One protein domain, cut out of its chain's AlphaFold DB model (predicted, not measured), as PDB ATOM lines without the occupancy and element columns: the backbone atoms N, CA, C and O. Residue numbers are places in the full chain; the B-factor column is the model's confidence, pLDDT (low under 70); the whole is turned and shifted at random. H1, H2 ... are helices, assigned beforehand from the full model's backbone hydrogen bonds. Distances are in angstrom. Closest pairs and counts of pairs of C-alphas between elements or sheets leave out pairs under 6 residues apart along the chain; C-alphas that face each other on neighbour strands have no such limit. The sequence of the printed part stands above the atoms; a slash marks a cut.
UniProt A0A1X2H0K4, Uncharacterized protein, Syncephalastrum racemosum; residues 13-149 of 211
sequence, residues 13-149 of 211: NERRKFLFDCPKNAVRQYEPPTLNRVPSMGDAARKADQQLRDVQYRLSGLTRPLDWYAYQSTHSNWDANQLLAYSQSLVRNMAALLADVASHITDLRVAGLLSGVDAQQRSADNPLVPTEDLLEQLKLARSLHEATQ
ATOM      1  N   ASN A  13     251.190 221.871 262.292       78.62
ATOM      2  CA  ASN A  13     251.187 223.167 262.961       78.62
ATOM      3  C   ASN A  13     250.612 223.063 264.384       78.62
ATOM      4  O   ASN A  13     251.232 223.535 265.335       78.62
ATOM      5  N   GLU A  14     249.477 222.387 264.546       81.75
ATOM      6  CA  GLU A  14     248.809 222.206 265.840       81.75
ATOM      7  C   GLU A  14     249.653 221.361 266.789       81.75
ATOM      8  O   GLU A  14     249.933 221.777 267.914       81.75
ATOM      9  N   ARG A  15     250.175 220.236 266.293       84.38
ATOM     10  CA  ARG A  15     251.111 219.379 267.030       84.38
ATOM     11  C   ARG A  15     252.326 220.161 267.525       84.38
ATOM     12  O   ARG A  15     252.773 219.973 268.655       84.38
ATOM     13  N   ARG A  16     252.864 221.055 266.688       81.56
ATOM     14  CA  ARG A  16     253.996 221.905 267.064       81.56
ATOM     15  C   ARG A  16     253.618 222.943 268.107       81.56
ATOM     16  O   ARG A  16     254.393 223.094 269.036       81.56
ATOM     17  N   LYS A  17     252.462 223.601 268.017       81.25
ATOM     18  CA  LYS A  17     252.025 224.561 269.048       81.25
ATOM     19  C   LYS A  17     252.070 223.929 270.442       81.25
ATOM     20  O   LYS A  17     252.779 224.424 271.308       81.25
ATOM     21  N   PHE A  18     251.468 222.749 270.608       77.94
ATOM     22  CA  PHE A  18     251.471 222.059 271.903       77.94
ATOM     23  C   PHE A  18     252.876 221.707 272.420       77.94
ATOM     24  O   PHE A  18     253.116 221.721 273.625       77.94
ATOM     25  N   LEU A  19     253.806 221.371 271.520       75.06
ATOM     26  CA  LEU A  19     255.149 220.901 271.878       75.06
ATOM     27  C   LEU A  19     256.200 222.014 271.988       75.06
ATOM     28  O   LEU A  19     257.185 221.826 272.699       75.06
ATOM     29  N   PHE A  20     256.038 223.122 271.260       72.19
ATOM     30  CA  PHE A  20     256.973 224.253 271.244       72.19
ATOM     31  C   PHE A  20     256.671 225.285 272.333       72.19
ATOM     32  O   PHE A  20     257.595 225.976 272.753       72.19
ATOM     33  N   ASP A  21     255.433 225.339 272.831       71.94
ATOM     34  CA  ASP A  21     255.072 226.164 273.994       71.94
ATOM     35  C   ASP A  21     255.697 225.638 275.301       71.94
ATOM     36  O   ASP A  21     255.772 226.350 276.300       71.94
ATOM     37  N   CYS A  22     256.178 224.390 275.299       72.69
ATOM     38  CA  CYS A  22     256.884 223.786 276.422       72.69
ATOM     39  C   CYS A  22     258.403 223.856 276.195       72.69
ATOM     40  O   CYS A  22     258.877 223.497 275.108       72.69
ATOM     41  N   PRO A  23     259.206 224.232 277.209       72.94
ATOM     42  CA  PRO A  23     260.654 224.089 277.138       72.94
ATOM     43  C   PRO A  23     261.042 222.656 276.761       72.94
ATOM     44  O   PRO A  23     260.383 221.688 277.146       72.94
ATOM     45  N   LYS A  24     262.131 222.494 275.998       69.25
ATOM     46  CA  LYS A  24     262.666 221.154 275.724       69.25
ATOM     47  C   LYS A  24     262.986 220.472 277.055       69.25
ATOM     48  O   LYS A  24     263.569 221.106 277.931       69.25
ATOM     49  N   ASN A  25     262.666 219.182 277.169       62.25
ATOM     50  CA  ASN A  25     263.063 218.376 278.320       62.25
ATOM     51  C   ASN A  25     264.589 218.399 278.465       62.25
ATOM     52  O   ASN A  25     265.297 217.666 277.779       62.25
ATOM     53  N   ALA A  26     265.093 219.259 279.348       58.66
ATOM     54  CA  ALA A  26     266.502 219.287 279.722       58.66
ATOM     55  C   ALA A  26     266.825 218.164 280.722       58.66
ATOM     56  O   ALA A  26     267.943 217.664 280.742       58.66
ATOM     57  N   VAL A  27     265.829 217.752 281.518       60.69
ATOM     58  CA  VAL A  27     265.989 216.787 282.618       60.69
ATOM     59  C   VAL A  27     265.809 215.340 282.153       60.69
ATOM     60  O   VAL A  27     266.538 214.459 282.598       60.69
ATOM     61  N   ARG A  28     264.855 215.077 281.253       68.12
ATOM     62  CA  ARG A  28     264.548 213.724 280.768       68.12
ATOM     63  C   ARG A  28     264.732 213.625 279.258       68.12
ATOM     64  O   ARG A  28     263.842 213.973 278.481       68.12
ATOM     65  N   GLN A  29     265.908 213.159 278.846       68.38
ATOM     66  CA  GLN A  29     266.189 212.832 277.451       68.38
ATOM     67  C   GLN A  29     265.758 211.395 277.178       68.38
ATOM     68  O   GLN A  29     266.370 210.437 277.640       68.38
ATOM     69  N   TYR A  30     264.672 211.260 276.437       69.75
ATOM     70  CA  TYR A  30     264.133 209.979 276.011       69.75
ATOM     71  C   TYR A  30     264.554 209.737 274.559       69.75
ATOM     72  O   TYR A  30     263.799 210.007 273.621       69.75
ATOM     73  N   GLU A  31     265.793 209.284 274.386       70.19
ATOM     74  CA  GLU A  31     266.300 208.780 273.108       70.19
ATOM     75  C   GLU A  31     265.852 207.318 272.947       70.19
ATOM     76  O   GLU A  31     266.118 206.497 273.833       70.19
ATOM     77  N   PRO A  32     265.162 206.962 271.848       70.56
ATOM     78  CA  PRO A  32     264.889 205.567 271.531       70.56
ATOM     79  C   PRO A  32     266.201 204.768 271.470       70.56
ATOM     80  O   PRO A  32     267.141 205.229 270.812       70.56
ATOM     81  N   PRO A  33     266.291 203.578 272.095       74.69
ATOM     82  CA  PRO A  33     267.481 202.744 272.002       74.69
ATOM     83  C   PRO A  33     267.817 202.453 270.538       74.69
ATOM     84  O   PRO A  33     266.972 201.976 269.780       74.69
ATOM     85  N   THR A  34     269.053 202.720 270.127       70.81
ATOM     86  CA  THR A  34     269.514 202.321 268.798       70.81
ATOM     87  C   THR A  34     269.750 200.817 268.801       70.81
ATOM     88  O   THR A  34     270.688 200.341 269.443       70.81
ATOM     89  N   LEU A  35     268.928 200.053 268.083       70.06
ATOM     90  CA  LEU A  35     269.269 198.667 267.791       70.06
ATOM     91  C   LEU A  35     270.477 198.671 266.851       70.06
ATOM     92  O   LEU A  35     270.443 199.276 265.777       70.06
ATOM     93  N   ASN A  36     271.569 198.025 267.269       65.69
ATOM     94  CA  ASN A  36     272.724 197.821 266.401       65.69
ATOM     95  C   ASN A  36     272.233 197.167 265.112       65.69
ATOM     96  O   ASN A  36     271.541 196.150 265.161       65.69
ATOM     97  N   ARG A  37     272.554 197.777 263.967       64.69
ATOM     98  CA  ARG A  37     272.082 197.339 262.652       64.69
ATOM     99  C   ARG A  37     272.582 195.915 262.417       64.69
ATOM    100  O   ARG A  37     273.737 195.720 262.046       64.69
ATOM    101  N   VAL A  38     271.740 194.920 262.686       73.94
ATOM    102  CA  VAL A  38     272.122 193.522 262.508       73.94
ATOM    103  C   VAL A  38     272.270 193.300 260.999       73.94
ATOM    104  O   VAL A  38     271.299 193.525 260.269       73.94
ATOM    105  N   PRO A  39     273.449 192.890 260.496       68.62
ATOM    106  CA  PRO A  39     273.678 192.759 259.056       68.62
ATOM    107  C   PRO A  39     272.709 191.786 258.367       68.62
ATOM    108  O   PRO A  39     272.425 191.940 257.184       68.62
ATOM    109  N   SER A  40     272.160 190.821 259.112       75.06
ATOM    110  CA  SER A  40     271.186 189.829 258.638       75.06
ATOM    111  C   SER A  40     269.725 190.294 258.668       75.06
ATOM    112  O   SER A  40     268.833 189.538 258.285       75.06
ATOM    113  N   MET A  41     269.440 191.515 259.125       78.81
ATOM    114  CA  MET A  41     268.069 192.018 259.197       78.81
ATOM    115  C   MET A  41     267.526 192.272 257.782       78.81
ATOM    116  O   MET A  41     268.154 192.977 256.996       78.81
ATOM    117  N   GLY A  42     266.361 191.720 257.445       83.56
ATOM    118  CA  GLY A  42     265.701 191.990 256.161       83.56
ATOM    119  C   GLY A  42     265.178 193.430 256.058       83.56
ATOM    120  O   GLY A  42     264.914 194.076 257.074       83.56
ATOM    121  N   ASP A  43     264.974 193.934 254.837       83.44
ATOM    122  CA  ASP A  43     264.462 195.299 254.606       83.44
ATOM    123  C   ASP A  43     263.097 195.556 255.248       83.44
ATOM    124  O   ASP A  43     262.871 196.617 255.829       83.44
ATOM    125  N   ALA A  44     262.204 194.562 255.214       83.38
ATOM    126  CA  ALA A  44     260.903 194.642 255.872       83.38
ATOM    127  C   ALA A  44     261.042 194.826 257.392       83.38
ATOM    128  O   ALA A  44     260.359 195.660 257.984       83.38
ATOM    129  N   ALA A  45     261.974 194.098 258.012       83.62
ATOM    130  CA  ALA A  45     262.237 194.196 259.440       83.62
ATOM    131  C   ALA A  45     262.872 195.553 259.797       83.62
ATOM    132  O   ALA A  45     262.458 196.174 260.772       83.62
ATOM    133  N   ARG A  46     263.802 196.067 258.977       85.31
ATOM    134  CA  ARG A  46     264.366 197.422 259.147       85.31
ATOM    135  C   ARG A  46     263.299 198.510 259.070       85.31
ATOM    136  O   ARG A  46     263.315 199.445 259.864       85.31
ATOM    137  N   LYS A  47     262.375 198.402 258.113       86.88
ATOM    138  CA  LYS A  47     261.270 199.356 257.958       86.88
ATOM    139  C   LYS A  47     260.333 199.319 259.166       86.88
ATOM    140  O   LYS A  47     259.972 200.378 259.667       86.88
ATOM    141  N   ALA A  48     259.971 198.126 259.635       87.19
ATOM    142  CA  ALA A  48     259.132 197.963 260.820       87.19
ATOM    143  C   ALA A  48     259.799 198.546 262.078       87.19
ATOM    144  O   ALA A  48     259.154 199.261 262.840       87.19
ATOM    145  N   ASP A  49     261.099 198.310 262.259       87.75
ATOM    146  CA  ASP A  49     261.865 198.891 263.364       87.75
ATOM    147  C   ASP A  49     261.910 200.422 263.301       87.75
ATOM    148  O   ASP A  49     261.613 201.091 264.289       87.75
ATOM    149  N   GLN A  50     262.164 200.999 262.121       87.31
ATOM    150  CA  GLN A  50     262.128 202.453 261.949       87.31
ATOM    151  C   GLN A  50     260.752 203.038 262.309       87.31
ATOM    152  O   GLN A  50     260.681 204.054 262.994       87.31
ATOM    153  N   GLN A  51     259.659 202.377 261.912       91.00
ATOM    154  CA  GLN A  51     258.301 202.797 262.276       91.00
ATOM    155  C   GLN A  51     258.073 202.758 263.797       91.00
ATOM    156  O   GLN A  51     257.477 203.680 264.356       91.00
ATOM    157  N   LEU A  52     258.567 201.723 264.486       90.50
ATOM    158  CA  LEU A  52     258.490 201.630 265.948       90.50
ATOM    159  C   LEU A  52     259.328 202.716 266.630       90.50
ATOM    160  O   LEU A  52     258.858 203.346 267.581       90.50
ATOM    161  N   ARG A  53     260.530 202.980 266.114       88.81
ATOM    162  CA  ARG A  53     261.403 204.056 266.591       88.81
ATOM    163  C   ARG A  53     260.728 205.422 266.464       88.81
ATOM    164  O   ARG A  53     260.777 206.217 267.403       88.81
ATOM    165  N   ASP A  54     260.052 205.682 265.349       89.94
ATOM    166  CA  ASP A  54     259.325 206.934 265.125       89.94
ATOM    167  C   ASP A  54     258.150 207.092 266.106       89.94
ATOM    168  O   ASP A  54     257.920 208.181 266.643       89.94
ATOM    169  N   VAL A  55     257.432 206.004 266.411       92.50
ATOM    170  CA  VAL A  55     256.381 205.997 267.444       92.50
ATOM    171  C   VAL A  55     256.968 206.290 268.826       92.50
ATOM    172  O   VAL A  55     256.434 207.143 269.538       92.50
ATOM    173  N   GLN A  56     258.078 205.644 269.197       90.56
ATOM    174  CA  GLN A  56     258.769 205.902 270.466       90.56
ATOM    175  C   GLN A  56     259.205 207.366 270.585       90.56
ATOM    176  O   GLN A  56     258.987 207.989 271.623       90.56
ATOM    177  N   TYR A  57     259.751 207.938 269.509       87.44
ATOM    178  CA  TYR A  57     260.141 209.344 269.467       87.44
ATOM    179  C   TYR A  57     258.941 210.297 269.610       87.44
ATOM    180  O   TYR A  57     259.016 211.322 270.288       87.44
ATOM    181  N   ARG A  58     257.791 209.972 269.007       89.31
ATOM    182  CA  ARG A  58     256.578 210.788 269.177       89.31
ATOM    183  C   ARG A  58     256.058 210.726 270.610       89.31
ATOM    184  O   ARG A  58     255.762 211.776 271.174       89.31
ATOM    185  N   LEU A  59     256.017 209.536 271.210       90.44
ATOM    186  CA  LEU A  59     255.616 209.345 272.609       90.44
ATOM    187  C   LEU A  59     256.545 210.072 273.580       90.44
ATOM    188  O   LEU A  59     256.069 210.701 274.524       90.44
ATOM    189  N   SER A  60     257.854 210.046 273.330       86.31
ATOM    190  CA  SER A  60     258.803 210.754 274.180       86.31
ATOM    191  C   SER A  60     258.582 212.266 274.165       86.31
ATOM    192  O   SER A  60     258.646 212.907 275.215       86.31
ATOM    193  N   GLY A  61     258.225 212.838 273.013       85.31
ATOM    194  CA  GLY A  61     257.833 214.243 272.899       85.31
ATOM    195  C   GLY A  61     256.623 214.620 273.762       85.31
ATOM    196  O   GLY A  61     256.598 215.721 274.313       85.31
ATOM    197  N   LEU A  62     255.664 213.703 273.944       89.19
ATOM    198  CA  LEU A  62     254.443 213.939 274.733       89.19
ATOM    199  C   LEU A  62     254.694 214.050 276.238       89.19
ATOM    200  O   LEU A  62     253.812 214.469 276.980       89.19
ATOM    201  N   THR A  63     255.888 213.693 276.708       87.19
ATOM    202  CA  THR A  63     256.251 213.869 278.119       87.19
ATOM    203  C   THR A  63     256.549 215.331 278.464       87.19
ATOM    204  O   THR A  63     256.402 215.718 279.620       87.19
ATOM    205  N   ARG A  64     256.883 216.180 277.474       85.75
ATOM    206  CA  ARG A  64     257.244 217.593 277.703       85.75
ATOM    207  C   ARG A  64     256.134 218.421 278.353       85.75
ATOM    208  O   ARG A  64     256.430 219.096 279.336       85.75
ATOM    209  N   PRO A  65     254.871 218.380 277.882       86.75
ATOM    210  CA  PRO A  65     253.795 219.122 278.536       86.75
ATOM    211  C   PRO A  65     253.538 218.663 279.977       86.75
ATOM    212  O   PRO A  65     253.178 219.479 280.820       86.75
ATOM    213  N   LEU A  66     253.762 217.378 280.281       88.25
ATOM    214  CA  LEU A  66     253.626 216.840 281.639       88.25
ATOM    215  C   LEU A  66     254.752 217.323 282.559       88.25
ATOM    216  O   LEU A  66     254.486 217.757 283.679       88.25
ATOM    217  N   ASP A  67     255.996 217.285 282.080       85.50
ATOM    218  CA  ASP A  67     257.157 217.790 282.817       85.50
ATOM    219  C   ASP A  67     257.034 219.296 283.076       85.50
ATOM    220  O   ASP A  67     257.278 219.766 284.190       85.50
ATOM    221  N   TRP A  68     256.579 220.048 282.072       84.62
ATOM    222  CA  TRP A  68     256.313 221.476 282.201       84.62
ATOM    223  C   TRP A  68     255.197 221.764 283.205       84.62
ATOM    224  O   TRP A  68     255.358 222.624 284.067       84.62
ATOM    225  N   TYR A  69     254.100 221.009 283.163       87.00
ATOM    226  CA  TYR A  69     253.030 221.135 284.149       87.00
ATOM    227  C   TYR A  69     253.509 220.854 285.578       87.00
ATOM    228  O   TYR A  69     253.169 221.605 286.492       87.00
ATOM    229  N   ALA A  70     254.316 219.810 285.786       86.94
ATOM    230  CA  ALA A  70     254.858 219.476 287.103       86.94
ATOM    231  C   ALA A  70     255.788 220.580 287.640       86.94
ATOM    232  O   ALA A  70     255.709 220.952 288.815       86.94
ATOM    233  N   TYR A  71     256.627 221.148 286.767       86.50
ATOM    234  CA  TYR A  71     257.464 222.299 287.100       86.50
ATOM    235  C   TYR A  71     256.612 223.511 287.490       86.50
ATOM    236  O   TYR A  71     256.803 224.087 288.560       86.50
ATOM    237  N   GLN A  72     255.617 223.857 286.672       86.06
ATOM    238  CA  GLN A  72     254.766 225.012 286.940       86.06
ATOM    239  C   GLN A  72     253.916 224.832 288.197       86.06
ATOM    240  O   GLN A  72     253.793 225.765 288.979       86.06
ATOM    241  N   SER A  73     253.431 223.624 288.471       85.12
ATOM    242  CA  SER A  73     252.657 223.332 289.686       85.12
ATOM    243  C   SER A  73     253.449 223.555 290.982       85.12
ATOM    244  O   SER A  73     252.851 223.710 292.040       85.12
ATOM    245  N   THR A  74     254.785 223.548 290.916       85.56
ATOM    246  CA  THR A  74     255.672 223.714 292.079       85.56
ATOM    247  C   THR A  74     256.357 225.080 292.128       85.56
ATOM    248  O   THR A  74     256.677 225.550 293.216       85.56
ATOM    249  N   HIS A  75     256.575 225.722 290.976       84.38
ATOM    250  CA  HIS A  75     257.336 226.973 290.862       84.38
ATOM    251  C   HIS A  75     256.480 228.187 290.473       84.38
ATOM    252  O   HIS A  75     256.934 229.319 290.633       84.38
ATOM    253  N   SER A  76     255.260 227.986 289.966       83.56
ATOM    254  CA  SER A  76     254.339 229.083 289.663       83.56
ATOM    255  C   SER A  76     253.474 229.438 290.865       83.56
ATOM    256  O   SER A  76     252.989 228.578 291.594       83.56
ATOM    257  N   ASN A  77     253.196 230.727 291.017       85.88
ATOM    258  CA  ASN A  77     252.235 231.278 291.969       85.88
ATOM    259  C   ASN A  77     250.806 231.300 291.390       85.88
ATOM    260  O   ASN A  77     250.122 232.321 291.459       85.88
ATOM    261  N   TRP A  78     250.370 230.196 290.776       87.25
ATOM    262  CA  TRP A  78     249.031 230.107 290.194       87.25
ATOM    263  C   TRP A  78     247.955 230.145 291.276       87.25
ATOM    264  O   TRP A  78     248.045 229.457 292.293       87.25
ATOM    265  N   ASP A  79     246.901 230.917 291.024       90.62
ATOM    266  CA  ASP A  79     245.676 230.805 291.805       90.62
ATOM    267  C   ASP A  79     244.901 229.518 291.437       90.62
ATOM    268  O   ASP A  79     245.189 228.838 290.445       90.62
ATOM    269  N   ALA A  80     243.895 229.170 292.245       89.56
ATOM    270  CA  ALA A  80     243.110 227.951 292.048       89.56
ATOM    271  C   ALA A  80     242.385 227.906 290.687       89.56
ATOM    272  O   ALA A  80     242.241 226.832 290.099       89.56
ATOM    273  N   ASN A  81     241.960 229.059 290.161       93.06
ATOM    274  CA  ASN A  81     241.254 229.142 288.884       93.06
ATOM    275  C   ASN A  81     242.219 228.973 287.702       93.06
ATOM    276  O   ASN A  81     241.894 228.278 286.739       93.06
ATOM    277  N   GLN A  82     243.417 229.553 287.789       90.62
ATOM    278  CA  GLN A  82     244.486 229.412 286.802       90.62
ATOM    279  C   GLN A  82     244.963 227.962 286.715       90.62
ATOM    280  O   GLN A  82     245.057 227.417 285.614       90.62
ATOM    281  N   LEU A  83     245.188 227.308 287.859       89.12
ATOM    282  CA  LEU A  83     245.571 225.896 287.901       89.12
ATOM    283  C   LEU A  83     244.476 224.998 287.301       89.12
ATOM    284  O   LEU A  83     244.772 224.080 286.529       89.12
ATOM    285  N   LEU A  84     243.204 225.275 287.603       91.50
ATOM    286  CA  LEU A  84     242.081 224.534 287.028       91.50
ATOM    287  C   LEU A  84     241.988 224.727 285.506       91.50
ATOM    288  O   LEU A  84     241.867 223.751 284.768       91.50
ATOM    289  N   ALA A  85     242.087 225.963 285.018       91.81
ATOM    290  CA  ALA A  85     242.044 226.252 283.587       91.81
ATOM    291  C   ALA A  85     243.220 225.597 282.844       91.81
ATOM    292  O   ALA A  85     243.032 224.963 281.798       91.81
ATOM    293  N   TYR A  86     244.425 225.688 283.412       89.56
ATOM    294  CA  TYR A  86     245.612 225.076 282.833       89.56
ATOM    295  C   TYR A  86     245.499 223.550 282.805       89.56
ATOM    296  O   TYR A  86     245.699 222.950 281.751       89.56
ATOM    297  N   SER A  87     245.116 222.911 283.914       91.88
ATOM    298  CA  SER A  87     244.961 221.448 283.980       91.88
ATOM    299  C   SER A  87     243.909 220.927 282.994       91.88
ATOM    300  O   SER A  87     244.153 219.936 282.305       91.88
ATOM    301  N   GLN A  88     242.783 221.628 282.828       92.88
ATOM    302  CA  GLN A  88     241.791 221.290 281.803       92.88
ATOM    303  C   GLN A  88     242.365 221.400 280.385       92.88
ATOM    304  O   GLN A  88     242.124 220.518 279.555       92.88
ATOM    305  N   SER A  89     243.136 222.455 280.101       90.88
ATOM    306  CA  SER A  89     243.801 222.618 278.804       90.88
ATOM    307  C   SER A  89     244.834 221.515 278.555       90.88
ATOM    308  O   SER A  89     244.849 220.928 277.476       90.88
ATOM    309  N   LEU A  90     245.614 221.147 279.576       90.81
ATOM    310  CA  LEU A  90     246.598 220.074 279.513       90.81
ATOM    311  C   LEU A  90     245.930 218.744 279.173       90.81
ATOM    312  O   LEU A  90     246.376 218.072 278.252       90.81
ATOM    313  N   VAL A  91     244.843 218.376 279.859       92.94
ATOM    314  CA  VAL A  91     244.119 217.122 279.589       92.94
ATOM    315  C   VAL A  91     243.606 217.082 278.149       92.94
ATOM    316  O   VAL A  91     243.774 216.070 277.470       92.94
ATOM    317  N   ARG A  92     243.029 218.185 277.651       91.00
ATOM    318  CA  ARG A  92     242.548 218.277 276.260       91.00
ATOM    319  C   ARG A  92     243.691 218.141 275.253       91.00
ATOM    320  O   ARG A  92     243.573 217.370 274.304       91.00
ATOM    321  N   ASN A  93     244.799 218.838 275.490       89.88
ATOM    322  CA  ASN A  93     245.970 218.810 274.615       89.88
ATOM    323  C   ASN A  93     246.632 217.427 274.620       89.88
ATOM    324  O   ASN A  93     246.953 216.892 273.563       89.88
ATOM    325  N   MET A  94     246.776 216.808 275.794       93.38
ATOM    326  CA  MET A  94     247.300 215.449 275.934       93.38
ATOM    327  C   MET A  94     246.401 214.431 275.234       93.38
ATOM    328  O   MET A  94     246.912 213.576 274.515       93.38
ATOM    329  N   ALA A  95     245.076 214.538 275.374       92.56
ATOM    330  CA  ALA A  95     244.139 213.664 274.671       92.56
ATOM    331  C   ALA A  95     244.263 213.799 273.146       92.56
ATOM    332  O   ALA A  95     244.314 212.785 272.454       92.56
ATOM    333  N   ALA A  96     244.375 215.026 272.627       91.62
ATOM    334  CA  ALA A  96     244.558 215.277 271.198       91.62
ATOM    335  C   ALA A  96     245.897 214.724 270.677       91.62
ATOM    336  O   ALA A  96     245.942 214.068 269.640       91.62
ATOM    337  N   LEU A  97     246.988 214.933 271.419       92.50
ATOM    338  CA  LEU A  97     248.310 214.412 271.068       92.50
ATOM    339  C   LEU A  97     248.361 212.877 271.094       92.50
ATOM    340  O   LEU A  97     248.978 212.259 270.227       92.50
ATOM    341  N   LEU A  98     247.702 212.248 272.070       94.56
ATOM    342  CA  LEU A  98     247.585 210.791 272.137       94.56
ATOM    343  C   LEU A  98     246.741 210.241 270.985       94.56
ATOM    344  O   LEU A  98     247.121 209.230 270.397       94.56
ATOM    345  N   ALA A  99     245.646 210.915 270.632       93.81
ATOM    346  CA  ALA A  99     244.810 210.555 269.490       93.81
ATOM    347  C   ALA A  99     245.577 210.665 268.159       93.81
ATOM    348  O   ALA A  99     245.496 209.774 267.313       93.81
ATOM    349  N   ASP A 100     246.427 211.683 268.007       93.62
ATOM    350  CA  ASP A 100     247.327 211.822 266.857       93.62
ATOM    351  C   ASP A 100     248.354 210.678 266.783       93.62
ATOM    352  O   ASP A 100     248.637 210.124 265.709       93.62
ATOM    353  N   VAL A 101     248.919 210.268 267.926       94.88
ATOM    354  CA  VAL A 101     249.813 209.101 267.973       94.88
ATOM    355  C   VAL A 101     249.067 207.819 267.622       94.88
ATOM    356  O   VAL A 101     249.543 207.066 266.767       94.88
ATOM    357  N   ALA A 102     247.890 207.609 268.205       95.31
ATOM    358  CA  ALA A 102     247.039 206.457 267.934       95.31
ATOM    359  C   ALA A 102     246.640 206.379 266.453       95.31
ATOM    360  O   ALA A 102     246.761 205.321 265.840       95.31
ATOM    361  N   SER A 103     246.268 207.507 265.851       94.75
ATOM    362  CA  SER A 103     245.893 207.600 264.437       94.75
ATOM    363  C   SER A 103     247.050 207.268 263.501       94.75
ATOM    364  O   SER A 103     246.883 206.564 262.511       94.75
ATOM    365  N   HIS A 104     248.265 207.706 263.827       94.62
ATOM    366  CA  HIS A 104     249.449 207.288 263.077       94.62
ATOM    367  C   HIS A 104     249.722 205.784 263.203       94.62
ATOM    368  O   HIS A 104     250.062 205.152 262.209       94.62
ATOM    369  N   ILE A 105     249.548 205.192 264.389       94.88
ATOM    370  CA  ILE A 105     249.681 203.736 264.567       94.88
ATOM    371  C   ILE A 105     248.628 203.001 263.728       94.88
ATOM    372  O   ILE A 105     248.950 201.994 263.096       94.88
ATOM    373  N   THR A 106     247.392 203.505 263.667       94.94
ATOM    374  CA  THR A 106     246.345 202.970 262.785       94.94
ATOM    375  C   THR A 106     246.794 202.977 261.327       94.94
ATOM    376  O   THR A 106     246.714 201.941 260.668       94.94
ATOM    377  N   ASP A 107     247.349 204.087 260.842       92.50
ATOM    378  CA  ASP A 107     247.871 204.178 259.476       92.50
ATOM    379  C   ASP A 107     249.008 203.192 259.210       92.50
ATOM    380  O   ASP A 107     249.028 202.543 258.164       92.50
ATOM    381  N   LEU A 108     249.936 203.034 260.160       92.62
ATOM    382  CA  LEU A 108     251.019 202.054 260.055       92.62
ATOM    383  C   LEU A 108     250.470 200.626 259.942       92.62
ATOM    384  O   LEU A 108     250.947 199.843 259.119       92.62
ATOM    385  N   ARG A 109     249.436 200.294 260.724       91.31
ATOM    386  CA  ARG A 109     248.770 198.984 260.672       91.31
ATOM    387  C   ARG A 109     248.061 198.762 259.341       91.31
ATOM    388  O   ARG A 109     248.221 197.698 258.749       91.31
ATOM    389  N   VAL A 110     247.310 199.751 258.860       90.75
ATOM    390  CA  VAL A 110     246.610 199.674 257.567       90.75
ATOM    391  C   VAL A 110     247.616 199.523 256.425       90.75
ATOM    392  O   VAL A 110     247.457 198.635 255.591       90.75
ATOM    393  N   ALA A 111     248.693 200.311 256.421       87.12
ATOM    394  CA  ALA A 111     249.755 200.201 255.424       87.12
ATOM    395  C   ALA A 111     250.445 198.826 255.455       87.12
ATOM    396  O   ALA A 111     250.737 198.258 254.401       87.12
ATOM    397  N   GLY A 112     250.681 198.269 256.648       85.69
ATOM    398  CA  GLY A 112     251.224 196.919 256.810       85.69
ATOM    399  C   GLY A 112     250.298 195.833 256.254       85.69
ATOM    400  O   GLY A 112     250.766 194.938 255.553       85.69
ATOM    401  N   LEU A 113     248.988 195.940 256.502       84.69
ATOM    402  CA  LEU A 113     247.987 195.015 255.957       84.69
ATOM    403  C   LEU A 113     247.935 195.070 254.427       84.69
ATOM    404  O   LEU A 113     247.997 194.025 253.785       84.69
ATOM    405  N   LEU A 114     247.881 196.269 253.842       77.88
ATOM    406  CA  LEU A 114     247.870 196.443 252.385       77.88
ATOM    407  C   LEU A 114     249.152 195.895 251.742       77.88
ATOM    408  O   LEU A 114     249.086 195.159 250.762       77.88
ATOM    409  N   SER A 115     250.313 196.152 252.353       73.75
ATOM    410  CA  SER A 115     251.587 195.601 251.878       73.75
ATOM    411  C   SER A 115     251.641 194.070 251.938       73.75
ATOM    412  O   SER A 115     252.310 193.461 251.104       73.75
ATOM    413  N   GLY A 116     250.982 193.445 252.919       65.00
ATOM    414  CA  GLY A 116     250.863 191.987 253.008       65.00
ATOM    415  C   GLY A 116     249.941 191.406 251.933       65.00
ATOM    416  O   GLY A 116     250.256 190.370 251.350       65.00
ATOM    417  N   VAL A 117     248.845 192.105 251.619       64.31
ATOM    418  CA  VAL A 117     247.925 191.735 250.532       64.31
ATOM    419  C   VAL A 117     248.626 191.810 249.173       64.31
ATOM    420  O   VAL A 117     248.561 190.847 248.412       64.31
ATOM    421  N   ASP A 118     249.375 192.881 248.894       61.41
ATOM    422  CA  ASP A 118     250.132 193.023 247.640       61.41
ATOM    423  C   ASP A 118     251.215 191.946 247.477       61.41
ATOM    424  O   ASP A 118     251.476 191.471 246.371       61.41
ATOM    425  N   ALA A 119     251.873 191.556 248.574       60.22
ATOM    426  CA  ALA A 119     252.862 190.482 248.551       60.22
ATOM    427  C   ALA A 119     252.206 189.126 248.250       60.22
ATOM    428  O   ALA A 119     252.732 188.359 247.443       60.22
ATOM    429  N   GLN A 120     251.039 188.848 248.837       59.12
ATOM    430  CA  GLN A 120     250.302 187.614 248.576       59.12
ATOM    431  C   GLN A 120     249.743 187.562 247.148       59.12
ATOM    432  O   GLN A 120     249.834 186.518 246.508       59.12
ATOM    433  N   GLN A 121     249.258 188.687 246.615       56.75
ATOM    434  CA  GLN A 121     248.797 188.794 245.228       56.75
ATOM    435  C   GLN A 121     249.939 188.527 244.236       56.75
ATOM    436  O   GLN A 121     249.814 187.672 243.367       56.75
ATOM    437  N   ARG A 122     251.107 189.162 244.424       55.72
ATOM    438  CA  ARG A 122     252.292 188.901 243.581       55.72
ATOM    439  C   ARG A 122     252.792 187.459 243.676       55.72
ATOM    440  O   ARG A 122     253.331 186.941 242.706       55.72
ATOM    441  N   SER A 123     252.633 186.827 244.837       59.09
ATOM    442  CA  SER A 123     252.980 185.413 245.034       59.09
ATOM    443  C   SER A 123     251.997 184.478 244.322       59.09
ATOM    444  O   SER A 123     252.391 183.404 243.881       59.09
ATOM    445  N   ALA A 124     250.728 184.878 244.203       60.16
ATOM    446  CA  ALA A 124     249.727 184.150 243.428       60.16
ATOM    447  C   ALA A 124     249.948 184.309 241.914       60.16
ATOM    448  O   ALA A 124     249.764 183.344 241.176       60.16
ATOM    449  N   ASP A 125     250.389 185.490 241.470       61.62
ATOM    450  CA  ASP A 125     250.679 185.772 240.057       61.62
ATOM    451  C   ASP A 125     252.010 185.153 239.579       61.62
ATOM    452  O   ASP A 125     252.163 184.867 238.395       61.62
ATOM    453  N   ASN A 126     252.957 184.899 240.493       63.53
ATOM    454  CA  ASN A 126     254.216 184.192 240.232       63.53
ATOM    455  C   ASN A 126     254.305 182.923 241.099       63.53
ATOM    456  O   ASN A 126     255.047 182.907 242.091       63.53
ATOM    457  N   PRO A 127     253.555 181.858 240.768       64.06
ATOM    458  CA  PRO A 127     253.648 180.614 241.512       64.06
ATOM    459  C   PRO A 127     255.079 180.061 241.427       64.06
ATOM    460  O   PRO A 127     255.696 180.050 240.365       64.06
ATOM    461  N   LEU A 128     255.611 179.580 242.559       68.62
ATOM    462  CA  LEU A 128     256.954 178.975 242.649       68.62
ATOM    463  C   LEU A 128     257.149 177.778 241.705       68.62
ATOM    464  O   LEU A 128     258.281 177.400 241.419       68.62
ATOM    465  N   VAL A 129     256.047 177.178 241.260       69.81
ATOM    466  CA  VAL A 129     256.010 176.128 240.249       69.81
ATOM    467  C   VAL A 129     255.006 176.573 239.188       69.81
ATOM    468  O   VAL A 129     253.837 176.777 239.536       69.81
ATOM    469  N   PRO A 130     255.428 176.737 237.924       76.38
ATOM    470  CA  PRO A 130     254.522 177.025 236.826       76.38
ATOM    471  C   PRO A 130     253.374 176.015 236.795       76.38
ATOM    472  O   PRO A 130     253.566 174.806 236.950       76.38
ATOM    473  N   THR A 131     252.149 176.501 236.617       76.19
ATOM    474  CA  THR A 131     250.960 175.640 236.543       76.19
ATOM    475  C   THR A 131     251.063 174.608 235.419       76.19
ATOM    476  O   THR A 131     250.531 173.506 235.572       76.19
ATOM    477  N   GLU A 132     251.772 174.926 234.327       79.06
ATOM    478  CA  GLU A 132     252.117 173.954 233.284       79.06
ATOM    479  C   GLU A 132     252.937 172.769 233.813       79.06
ATOM    480  O   GLU A 132     252.543 171.627 233.579       79.06
ATOM    481  N   ASP A 133     253.986 173.006 234.603       79.50
ATOM    482  CA  ASP A 133     254.860 171.951 235.138       79.50
ATOM    483  C   ASP A 133     254.105 171.034 236.107       79.50
ATOM    484  O   ASP A 133     254.268 169.810 236.103       79.50
ATOM    485  N   LEU A 134     253.205 171.613 236.907       80.94
ATOM    486  CA  LEU A 134     252.325 170.872 237.812       80.94
ATOM    487  C   LEU A 134     251.357 169.965 237.042       80.94
ATOM    488  O   LEU A 134     251.143 168.812 237.429       80.94
ATOM    489  N   LEU A 135     250.786 170.468 235.944       85.44
ATOM    490  CA  LEU A 135     249.910 169.698 235.060       85.44
ATOM    491  C   LEU A 135     250.677 168.602 234.318       85.44
ATOM    492  O   LEU A 135     250.158 167.489 234.195       85.44
ATOM    493  N   GLU A 136     251.900 168.877 233.866       85.94
ATOM    494  CA  GLU A 136     252.770 167.878 233.248       85.94
ATOM    495  C   GLU A 136     253.161 166.778 234.234       85.94
ATOM    496  O   GLU A 136     253.009 165.601 233.901       85.94
ATOM    497  N   GLN A 137     253.542 167.114 235.471       84.12
ATOM    498  CA  GLN A 137     253.796 166.117 236.516       84.12
ATOM    499  C   GLN A 137     252.557 165.277 236.826       84.12
ATOM    500  O   GLN A 137     252.664 164.059 236.979       84.12
ATOM    501  N   LEU A 138     251.370 165.885 236.878       85.44
ATOM    502  CA  LEU A 138     250.112 165.162 237.094       85.44
ATOM    503  C   LEU A 138     249.794 164.212 235.935       85.44
ATOM    504  O   LEU A 138     249.332 163.087 236.150       85.44
ATOM    505  N   LYS A 139     250.051 164.650 234.700       87.31
ATOM    506  CA  LYS A 139     249.833 163.862 233.486       87.31
ATOM    507  C   LYS A 139     250.841 162.717 233.382       87.31
ATOM    508  O   LYS A 139     250.447 161.595 233.065       87.31
ATOM    509  N   LEU A 140     252.100 162.970 233.733       85.75
ATOM    510  CA  LEU A 140     253.165 161.973 233.799       85.75
ATOM    511  C   LEU A 140     252.895 160.944 234.902       85.75
ATOM    512  O   LEU A 140     252.989 159.748 234.649       85.75
ATOM    513  N   ALA A 141     252.483 161.382 236.094       83.38
ATOM    514  CA  ALA A 141     252.108 160.493 237.193       83.38
ATOM    515  C   ALA A 141     250.910 159.608 236.821       83.38
ATOM    516  O   ALA A 141     250.904 158.413 237.120       83.38
ATOM    517  N   ARG A 142     249.918 160.166 236.115       84.88
ATOM    518  CA  ARG A 142     248.776 159.402 235.595       84.88
ATOM    519  C   ARG A 142     249.209 158.396 234.528       84.88
ATOM    520  O   ARG A 142     248.787 157.248 234.590       84.88
ATOM    521  N   SER A 143     250.086 158.798 233.608       83.88
ATOM    522  CA  SER A 143     250.624 157.923 232.561       83.88
ATOM    523  C   SER A 143     251.478 156.790 233.134       83.88
ATOM    524  O   SER A 143     251.311 155.645 232.729       83.88
ATOM    525  N   LEU A 144     252.324 157.069 234.130       84.19
ATOM    526  CA  LEU A 144     253.071 156.045 234.860       84.19
ATOM    527  C   LEU A 144     252.130 155.094 235.593       84.19
ATOM    528  O   LEU A 144     252.312 153.882 235.522       84.19
ATOM    529  N   HIS A 145     251.100 155.615 236.259       77.56
ATOM    530  CA  HIS A 145     250.117 154.774 236.933       77.56
ATOM    531  C   HIS A 145     249.379 153.852 235.951       77.56
ATOM    532  O   HIS A 145     249.203 152.674 236.246       77.56
ATOM    533  N   GLU A 146     249.009 154.356 234.773       77.06
ATOM    534  CA  GLU A 146     248.336 153.601 233.711       77.06
ATOM    535  C   GLU A 146     249.262 152.569 233.041       77.06
ATOM    536  O   GLU A 146     248.851 151.433 232.814       77.06
ATOM    537  N   ALA A 147     250.535 152.914 232.821       70.00
ATOM    538  CA  ALA A 147     251.548 152.016 232.263       70.00
ATOM    539  C   ALA A 147     251.998 150.917 233.243       70.00
ATOM    540  O   ALA A 147     252.425 149.845 232.818       70.00
ATOM    541  N   THR A 148     251.894 151.169 234.551       67.62
ATOM    542  CA  THR A 148     252.257 150.199 235.600       67.62
ATOM    543  C   THR A 148     251.065 149.329 236.014       67.62
ATOM    544  O   THR A 148     251.232 148.374 236.775       67.62
ATOM    545  N   GLN A 149     249.852 149.604 235.511       62.50
ATOM    546  CA  GLN A 149     248.738 148.683 235.712       62.50
ATOM    547  C   GLN A 149     248.999 147.385 234.933       62.50
ATOM    548  O   GLN A 149     249.263 147.425 233.729       62.50
TER     549      GLN A 149
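Overview. This is residues 13 to 149 of the 211 residues of an uncharacterized protein of Syncephalastrum racemosum (UniProt A0A1X2H0K4). What shape do these atoms make? A long rod: helix H4 runs along much of it, H2 and H3 follow each other nearly end to end and run beside part of H4, and short H1 sits near where H2 and H3 meet. Residues 113 to 149, with the last part of H4 and all of H5, stick out as a free arm. What is it built of? The 137 printed residues hold five named helices, H1 to H5 in chain order, and no named strand: all helix, extended, with a radius of gyration of the C-alphas of 28.0 A and spans of 100 by 31 by 26 A.

Along the chain. Where do the first helices lie? H1, residues 13 to 20, begins at C-alpha 13 (251.187, 223.167, 262.961); H2 is residues 43 to 61, 27.2 A long, and H3 residues 63 to 75, 18.3 A. And the last? H4, residues 80 to 125, measures 67.4 A; H5, residues 131 to 147, measures 24.0 A and ends at C-alpha 147 (251.548, 152.016, 232.263).

Arrangement. What does H1 meet? It only just touches H3, with 3 pairs of C-alphas within 8 A, the closest Leu 19 and Arg 64 at 7.0 A. What touches H4? H2 does with residues 51 to 59 alone, closest C-alphas Arg 58 and Val 101 at 7.1 A, at a shallow tilt of 6 degrees, opposite ways. H3 and H4 form a hairpin at 10 degrees, closest C-alphas Pro 65 and Leu 90 at 7.3 A. How regular are the backbones? In H1 to H5 every O i to N i+4 pair is within hydrogen-bond range.

Size, cuts and confidence. How far does it reach? The C-alphas of Asn 77 and Gln 149, the two farthest apart, are 100.0 A apart; the printed part has no cut, and H1 to H2 is the long link. Where is confidence low? Residues 24 to 30, 36 to 37, 39, 116 to 129 and 148 to 149 are under 70.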